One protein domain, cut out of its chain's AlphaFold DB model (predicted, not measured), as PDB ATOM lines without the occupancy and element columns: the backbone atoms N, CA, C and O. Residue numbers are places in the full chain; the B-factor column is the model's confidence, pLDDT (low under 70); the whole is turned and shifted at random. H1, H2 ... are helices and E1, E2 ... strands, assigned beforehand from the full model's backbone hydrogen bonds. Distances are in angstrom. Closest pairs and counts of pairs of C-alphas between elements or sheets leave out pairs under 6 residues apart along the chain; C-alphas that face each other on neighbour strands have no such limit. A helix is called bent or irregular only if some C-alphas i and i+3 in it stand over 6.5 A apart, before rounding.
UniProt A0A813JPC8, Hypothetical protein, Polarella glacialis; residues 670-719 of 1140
ATOM      1  N   ILE A 670      -1.481  35.169 -23.445       89.38
ATOM      2  CA  ILE A 670      -2.359  34.347 -22.597       89.38
ATOM      3  C   ILE A 670      -1.602  33.088 -22.167       89.38
ATOM      4  O   ILE A 670      -1.609  32.761 -20.979       89.38
ATOM      5  N   ASP A 671      -0.911  32.452 -23.117       93.94
ATOM      6  CA  ASP A 671       0.136  31.457 -22.884       93.94
ATOM      7  C   ASP A 671       1.242  32.125 -22.054       93.94
ATOM      8  O   ASP A 671       2.054  32.903 -22.560       93.94
ATOM      9  N   SER A 672       1.194  31.900 -20.742       90.69
ATOM     10  CA  SER A 672       2.008  32.615 -19.755       90.69
ATOM     11  C   SER A 672       3.306  31.873 -19.440       90.69
ATOM     12  O   SER A 672       4.170  32.408 -18.742       90.69
ATOM     13  N   ASN A 673       3.425  30.639 -19.932       90.31
ATOM     14  CA  ASN A 673       4.580  29.770 -19.766       90.31
ATOM     15  C   ASN A 673       5.396  29.612 -21.077       90.31
ATOM     16  O   ASN A 673       6.591  29.317 -21.016       90.31
ATOM     17  N   HIS A 674       4.780  29.939 -22.217       92.44
ATOM     18  CA  HIS A 674       5.294  29.906 -23.588       92.44
ATOM     19  C   HIS A 674       5.566  28.492 -24.146       92.44
ATOM     20  O   HIS A 674       6.526  28.303 -24.900       92.44
ATOM     21  N   ASP A 675       4.728  27.503 -23.805       94.31
ATOM     22  CA  ASP A 675       4.786  26.140 -24.368       94.31
ATOM     23  C   ASP A 675       4.023  25.970 -25.698       94.31
ATOM     24  O   ASP A 675       4.224  24.972 -26.396       94.31
ATOM     25  N   GLY A 676       3.218  26.958 -26.106       91.31
ATOM     26  CA  GLY A 676       2.452  26.942 -27.352       91.31
ATOM     27  C   GLY A 676       1.043  26.352 -27.236       91.31
ATOM     28  O   GLY A 676       0.346  26.272 -28.256       91.31
ATOM     29  N   VAL A 677       0.602  25.982 -26.032       95.44
ATOM     30  CA  VAL A 677      -0.787  25.619 -25.717       95.44
ATOM     31  C   VAL A 677      -1.337  26.530 -24.608       95.44
ATOM     32  O   VAL A 677      -0.635  27.375 -24.066       95.44
ATOM     33  N   LEU A 678      -2.629  26.420 -24.292       96.38
ATOM     34  CA  LEU A 678      -3.223  27.092 -23.131       96.38
ATOM     35  C   LEU A 678      -3.720  26.061 -22.130       96.38
ATOM     36  O   LEU A 678      -4.672  25.332 -22.418       96.38
ATOM     37  N   SER A 679      -3.142  26.047 -20.930       96.06
ATOM     38  CA  SER A 679      -3.714  25.280 -19.827       96.06
ATOM     39  C   SER A 679      -5.087  25.823 -19.419       96.06
ATOM     40  O   SER A 679      -5.449  26.988 -19.643       96.06
ATOM     41  N   ARG A 680      -5.867  24.969 -18.754       93.94
ATOM     42  CA  ARG A 680      -7.179  25.324 -18.200       93.94
ATOM     43  C   ARG A 680      -7.088  26.482 -17.205       93.94
ATOM     44  O   ARG A 680      -7.977  27.333 -17.156       93.94
ATOM     45  N   GLU A 681      -5.995  26.531 -16.455       90.00
ATOM     46  CA  GLU A 681      -5.657  27.542 -15.462       90.00
ATOM     47  C   GLU A 681      -5.317  28.897 -16.108       90.00
ATOM     48  O   GLU A 681      -5.825  29.933 -15.661       90.00
ATOM     49  N   GLU A 682      -4.535  28.917 -17.192       93.38
ATOM     50  CA  GLU A 682      -4.227  30.138 -17.955       93.38
ATOM     51  C   GLU A 682      -5.489  30.706 -18.620       93.38
ATOM     52  O   GLU A 682      -5.836  31.876 -18.415       93.38
ATOM     53  N   TYR A 683      -6.263  29.860 -19.310       90.81
ATOM     54  CA  TYR A 683      -7.535  30.259 -19.920       90.81
ATOM     55  C   TYR A 683      -8.527  30.816 -18.880       90.81
ATOM     56  O   TYR A 683      -9.132  31.877 -19.083       90.81
ATOM     57  N   ALA A 684      -8.664  30.158 -17.722       84.25
ATOM     58  CA  ALA A 684      -9.531  30.616 -16.635       84.25
ATOM     59  C   ALA A 684      -9.080  31.955 -16.019       84.25
ATOM     60  O   ALA A 684      -9.933  32.745 -15.588       84.25
ATOM     61  N   THR A 685      -7.769  32.219 -16.005       77.38
ATOM     62  CA  THR A 685      -7.164  33.460 -15.497       77.38
ATOM     63  C   THR A 685      -7.487  34.650 -16.401       77.38
ATOM     64  O   THR A 685      -7.892  35.707 -15.909       77.38
ATOM     65  N   ILE A 686      -7.395  34.487 -17.724       68.94
ATOM     66  CA  ILE A 686      -7.674  35.571 -18.678       68.94
ATOM     67  C   ILE A 686      -9.181  35.782 -18.902       68.94
ATOM     68  O   ILE A 686      -9.611  36.929 -19.065       68.94
ATOM     69  N   ALA A 687     -10.013  34.741 -18.792       58.16
ATOM     70  CA  ALA A 687     -11.474  34.884 -18.816       58.16
ATOM     71  C   ALA A 687     -12.007  35.838 -17.723       58.16
ATOM     72  O   ALA A 687     -12.999  36.528 -17.939       58.16
ATOM     73  N   GLY A 688     -11.322  35.937 -16.575       52.34
ATOM     74  CA  GLY A 688     -11.632  36.920 -15.529       52.34
ATOM     75  C   GLY A 688     -11.059  38.325 -15.764       52.34
ATOM     76  O   GLY A 688     -11.398  39.239 -15.019       52.34
ATOM     77  N   ARG A 689     -10.190  38.508 -16.767       49.16
ATOM     78  CA  ARG A 689      -9.422  39.743 -17.013       49.16
ATOM     79  C   ARG A 689      -9.908  40.519 -18.243       49.16
ATOM     80  O   ARG A 689      -9.843  41.742 -18.251       49.16
ATOM     81  N   LEU A 690     -10.449  39.831 -19.254       38.72
ATOM     82  CA  LEU A 690     -11.052  40.455 -20.446       38.72
ATOM     83  C   LEU A 690     -12.461  41.028 -20.208       38.72
ATOM     84  O   LEU A 690     -12.941  41.830 -21.015       38.72
ATOM     85  N   ALA A 691     -13.106  40.647 -19.100       45.28
ATOM     86  CA  ALA A 691     -14.467  41.049 -18.746       45.28
ATOM     87  C   ALA A 691     -14.647  42.565 -18.515       45.28
ATOM     88  O   ALA A 691     -15.762  43.059 -18.649       45.28
ATOM     89  N   GLU A 692     -13.578  43.315 -18.214       37.22
ATOM     90  CA  GLU A 692     -13.644  44.783 -18.077       37.22
ATOM     91  C   GLU A 692     -13.413  45.553 -19.392       37.22
ATOM     92  O   GLU A 692     -13.657  46.758 -19.421       37.22
ATOM     93  N   VAL A 693     -12.935  44.910 -20.471       36.78
ATOM     94  CA  VAL A 693     -12.363  45.644 -21.625       36.78
ATOM     95  C   VAL A 693     -12.976  45.307 -22.989       36.78
ATOM     96  O   VAL A 693     -13.070  46.218 -23.809       36.78
ATOM     97  N   PHE A 694     -13.380  44.057 -23.283       28.20
ATOM     98  CA  PHE A 694     -13.661  43.689 -24.691       28.20
ATOM     99  C   PHE A 694     -14.866  42.779 -25.002       28.20
ATOM    100  O   PHE A 694     -15.199  42.637 -26.174       28.20
ATOM    101  N   TRP A 695     -15.556  42.181 -24.020       28.61
ATOM    102  CA  TRP A 695     -16.681  41.262 -24.297       28.61
ATOM    103  C   TRP A 695     -17.918  41.528 -23.432       28.61
ATOM    104  O   TRP A 695     -18.114  40.929 -22.379       28.61
ATOM    105  N   GLY A 696     -18.781  42.424 -23.916       33.88
ATOM    106  CA  GLY A 696     -20.007  42.865 -23.244       33.88
ATOM    107  C   GLY A 696     -21.301  42.185 -23.710       33.88
ATOM    108  O   GLY A 696     -22.281  42.890 -23.929       33.88
ATOM    109  N   PHE A 697     -21.338  40.855 -23.879       27.78
ATOM    110  CA  PHE A 697     -22.591  40.123 -24.144       27.78
ATOM    111  C   PHE A 697     -22.578  38.700 -23.547       27.78
ATOM    112  O   PHE A 697     -21.685  37.916 -23.842       27.78
ATOM    113  N   LEU A 698     -23.610  38.387 -22.747       32.59
ATOM    114  CA  LEU A 698     -24.034  37.054 -22.264       32.59
ATOM    115  C   LEU A 698     -22.964  36.121 -21.645       32.59
ATOM    116  O   LEU A 698     -22.352  35.323 -22.341       32.59
ATOM    117  N   PHE A 699     -22.864  36.108 -20.308       31.41
ATOM    118  CA  PHE A 699     -23.205  34.958 -19.435       31.41
ATOM    119  C   PHE A 699     -22.978  35.320 -17.949       31.41
ATOM    120  O   PHE A 699     -22.381  36.348 -17.638       31.41
ATOM    121  N   ALA A 700     -23.488  34.506 -17.015       35.75
ATOM    122  CA  ALA A 700     -23.279  34.709 -15.577       35.75
ATOM    123  C   ALA A 700     -21.910  34.162 -15.133       35.75
ATOM    124  O   ALA A 700     -21.617  32.981 -15.343       35.75
ATOM    125  N   ASP A 701     -21.081  35.007 -14.509       47.94
ATOM    126  CA  ASP A 701     -19.704  34.639 -14.170       47.94
ATOM    127  C   ASP A 701     -19.645  33.546 -13.093       47.94
ATOM    128  O   ASP A 701     -20.027  33.734 -11.937       47.94
ATOM    129  N   SER A 702     -19.181  32.371 -13.506       66.44
ATOM    130  CA  SER A 702     -19.047  31.183 -12.673       66.44
ATOM    131  C   SER A 702     -17.928  30.296 -13.216       66.44
ATOM    132  O   SER A 702     -17.767  30.139 -14.429       66.44
ATOM    133  N   ALA A 703     -17.148  29.687 -12.319       66.69
ATOM    134  CA  ALA A 703     -16.031  28.823 -12.709       66.69
ATOM    135  C   ALA A 703     -16.485  27.618 -13.558       66.69
ATOM    136  O   ALA A 703     -15.767  27.192 -14.459       66.69
ATOM    137  N   SER A 704     -17.705  27.119 -13.329       68.62
ATOM    138  CA  SER A 704     -18.343  26.076 -14.137       68.62
ATOM    139  C   SER A 704     -18.591  26.513 -15.583       68.62
ATOM    140  O   SER A 704     -18.289  25.742 -16.487       68.62
ATOM    141  N   ALA A 705     -19.071  27.737 -15.832       71.12
ATOM    142  CA  ALA A 705     -19.268  28.241 -17.195       71.12
ATOM    143  C   ALA A 705     -17.933  28.397 -17.950       71.12
ATOM    144  O   ALA A 705     -17.835  28.024 -19.120       71.12
ATOM    145  N   ARG A 706     -16.880  28.873 -17.266       80.50
ATOM    146  CA  ARG A 706     -15.519  28.951 -17.832       80.50
ATOM    147  C   ARG A 706     -14.976  27.556 -18.173       80.50
ATOM    148  O   ARG A 706     -14.467  27.355 -19.273       80.50
ATOM    149  N   ALA A 707     -15.149  26.587 -17.272       79.31
ATOM    150  CA  ALA A 707     -14.744  25.197 -17.480       79.31
ATOM    151  C   ALA A 707     -15.532  24.501 -18.606       79.31
ATOM    152  O   ALA A 707     -14.943  23.751 -19.374       79.31
ATOM    153  N   MET A 708     -16.835  24.773 -18.751       82.12
ATOM    154  CA  MET A 708     -17.633  24.274 -19.881       82.12
ATOM    155  C   MET A 708     -17.158  24.854 -21.214       82.12
ATOM    156  O   MET A 708     -17.046  24.107 -22.177       82.12
ATOM    157  N   ARG A 709     -16.854  26.160 -21.276       83.31
ATOM    158  CA  ARG A 709     -16.371  26.798 -22.511       83.31
ATOM    159  C   ARG A 709     -14.984  26.298 -22.916       83.31
ATOM    160  O   ARG A 709     -14.744  26.121 -24.103       83.31
ATOM    161  N   PHE A 710     -14.104  26.025 -21.951       93.69
ATOM    162  CA  PHE A 710     -12.825  25.362 -22.209       93.69
ATOM    163  C   PHE A 710     -13.047  24.005 -22.897       93.69
ATOM    164  O   PHE A 710     -12.625  23.824 -24.030       93.69
ATOM    165  N   ASN A 711     -13.851  23.127 -22.282       91.44
ATOM    166  CA  ASN A 711     -14.242  21.807 -22.804       91.44
ATOM    167  C   ASN A 711     -15.096  21.823 -24.096       91.44
ATOM    168  O   ASN A 711     -15.517  20.763 -24.555       91.44
ATOM    169  N   GLN A 712     -15.415  23.000 -24.645       89.94
ATOM    170  CA  GLN A 712     -16.084  23.175 -25.942       89.94
ATOM    171  C   GLN A 712     -15.131  23.654 -27.045       89.94
ATOM    172  O   GLN A 712     -15.509  23.617 -28.213       89.94
ATOM    173  N   ILE A 713     -13.942  24.143 -26.680       93.31
ATOM    174  CA  ILE A 713     -12.888  24.566 -27.610       93.31
ATOM    175  C   ILE A 713     -11.815  23.475 -27.690       93.31
ATOM    176  O   ILE A 713     -11.376  23.148 -28.789       93.31
ATOM    177  N   ASP A 714     -11.479  22.884 -26.539       95.31
ATOM    178  CA  ASP A 714     -10.753  21.622 -26.369       95.31
ATOM    179  C   ASP A 714     -11.526  20.519 -27.107       95.31
ATOM    180  O   ASP A 714     -12.486  19.942 -26.586       95.31
ATOM    181  N   SER A 715     -11.175  20.316 -28.376       92.69
ATOM    182  CA  SER A 715     -11.920  19.492 -29.333       92.69
ATOM    183  C   SER A 715     -11.349  18.080 -29.416       92.69
ATOM    184  O   SER A 715     -12.045  17.154 -29.836       92.69
ATOM    185  N   ASN A 716     -10.093  17.916 -29.001       91.50
ATOM    186  CA  ASN A 716      -9.420  16.630 -28.870       91.50
ATOM    187  C   ASN A 716      -9.615  15.984 -27.467       91.50
ATOM    188  O   ASN A 716      -9.460  14.767 -27.340       91.50
ATOM    189  N   HIS A 717     -10.034  16.767 -26.461       92.00
ATOM    190  CA  HIS A 717     -10.231  16.396 -25.051       92.00
ATOM    191  C   HIS A 717      -8.944  16.009 -24.287       92.00
ATOM    192  O   HIS A 717      -8.989  15.168 -23.383       92.00
ATOM    193  N   ASP A 718      -7.802  16.625 -24.618       95.12
ATOM    194  CA  ASP A 718      -6.504  16.426 -23.954       95.12
ATOM    195  C   ASP A 718      -6.302  17.295 -22.692       95.12
ATOM    196  O   ASP A 718      -5.491  16.945 -21.827       95.12
ATOM    197  N   GLY A 719      -7.097  18.360 -22.522       92.12
ATOM    198  CA  GLY A 719      -7.060  19.252 -21.362       92.12
ATOM    199  C   GLY A 719      -6.207  20.518 -21.515       92.12
ATOM    200  O   GLY A 719      -6.104  21.277 -20.545       92.12
TER     201      GLY A 719
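Overview. This is residues 670 to 719 of the 1140 residues of the protein "Hypothetical protein" of Polarella glacialis (UniProt A0A813JPC8). Two short helices, H2 and H1, cross at a wide angle, and a long loop, residues 688 to 702, swings out at one end of the pair to join them. A very short strand, E1, leads straight into H1 and stays away from H2. The printed part has 50 residues, with one named strand and two named helices in the order E1, H1, H2. It is mostly helix by its named elements, but these hold 22 residues, under half of the printed part. The whole is only just compact, close to loose, with a radius of gyration of the C-alphas of 11.5 A and spans of 29 by 21 by 14 A.

Arrangement. The longest helix is H2, residues 703 to 713. H1, residues 680 to 687, touches it, with 7 pairs of C-alphas within 8 A. The closest C-alphas of the two helices are those of Ala 684 and Arg 706, 6.3 A apart. Their centres are 10.1 A apart. Their lines are about perpendicular at 72 degrees, only just past a steep tilt. E1, residues 677 to 679, and H1 meet only through their link, which is tight, with 0 residues between them. E1 and H2 are apart. E1 pairs with no named strand. In H1 and H2 every O i to N i+4 pair is within hydrogen-bond range.

Along the chain. H2 runs from Ala 703, C-alpha at (-16.031, 28.823, -12.709), to Ile 713, C-alpha at (-12.888, 24.566, -27.610), and measures 15.8 A from first to last C-alpha. H1 runs from Arg 680 to Ala 687 and measures 10.5 A in the same way; its last C-alpha is at (-11.474, 34.884, -18.816). E1 runs from Val 677 to Ser 679 and measures 6.6 A, with C-alpha 677 at (-0.787, 25.619, -25.717). Neither helix is bent or irregular.

Size, cuts and confidence. The two C-alphas farthest apart are those of Asp 675 and Leu 698, at 30.9 A. The first and last printed C-alphas, those of Ile 670 and Gly 719, are 15.9 A apart. The printed part has no cut. The link from H1 to H2 is long, with 15 residues between them, residues 688 to 702, whose C-alphas lie 8 to 16 A from the mean of the C-alphas. The mean pLDDT of the printed part is 72.8. Confidence is low, under 70, in 19 residues, 686 to 704, a stretch that includes this link.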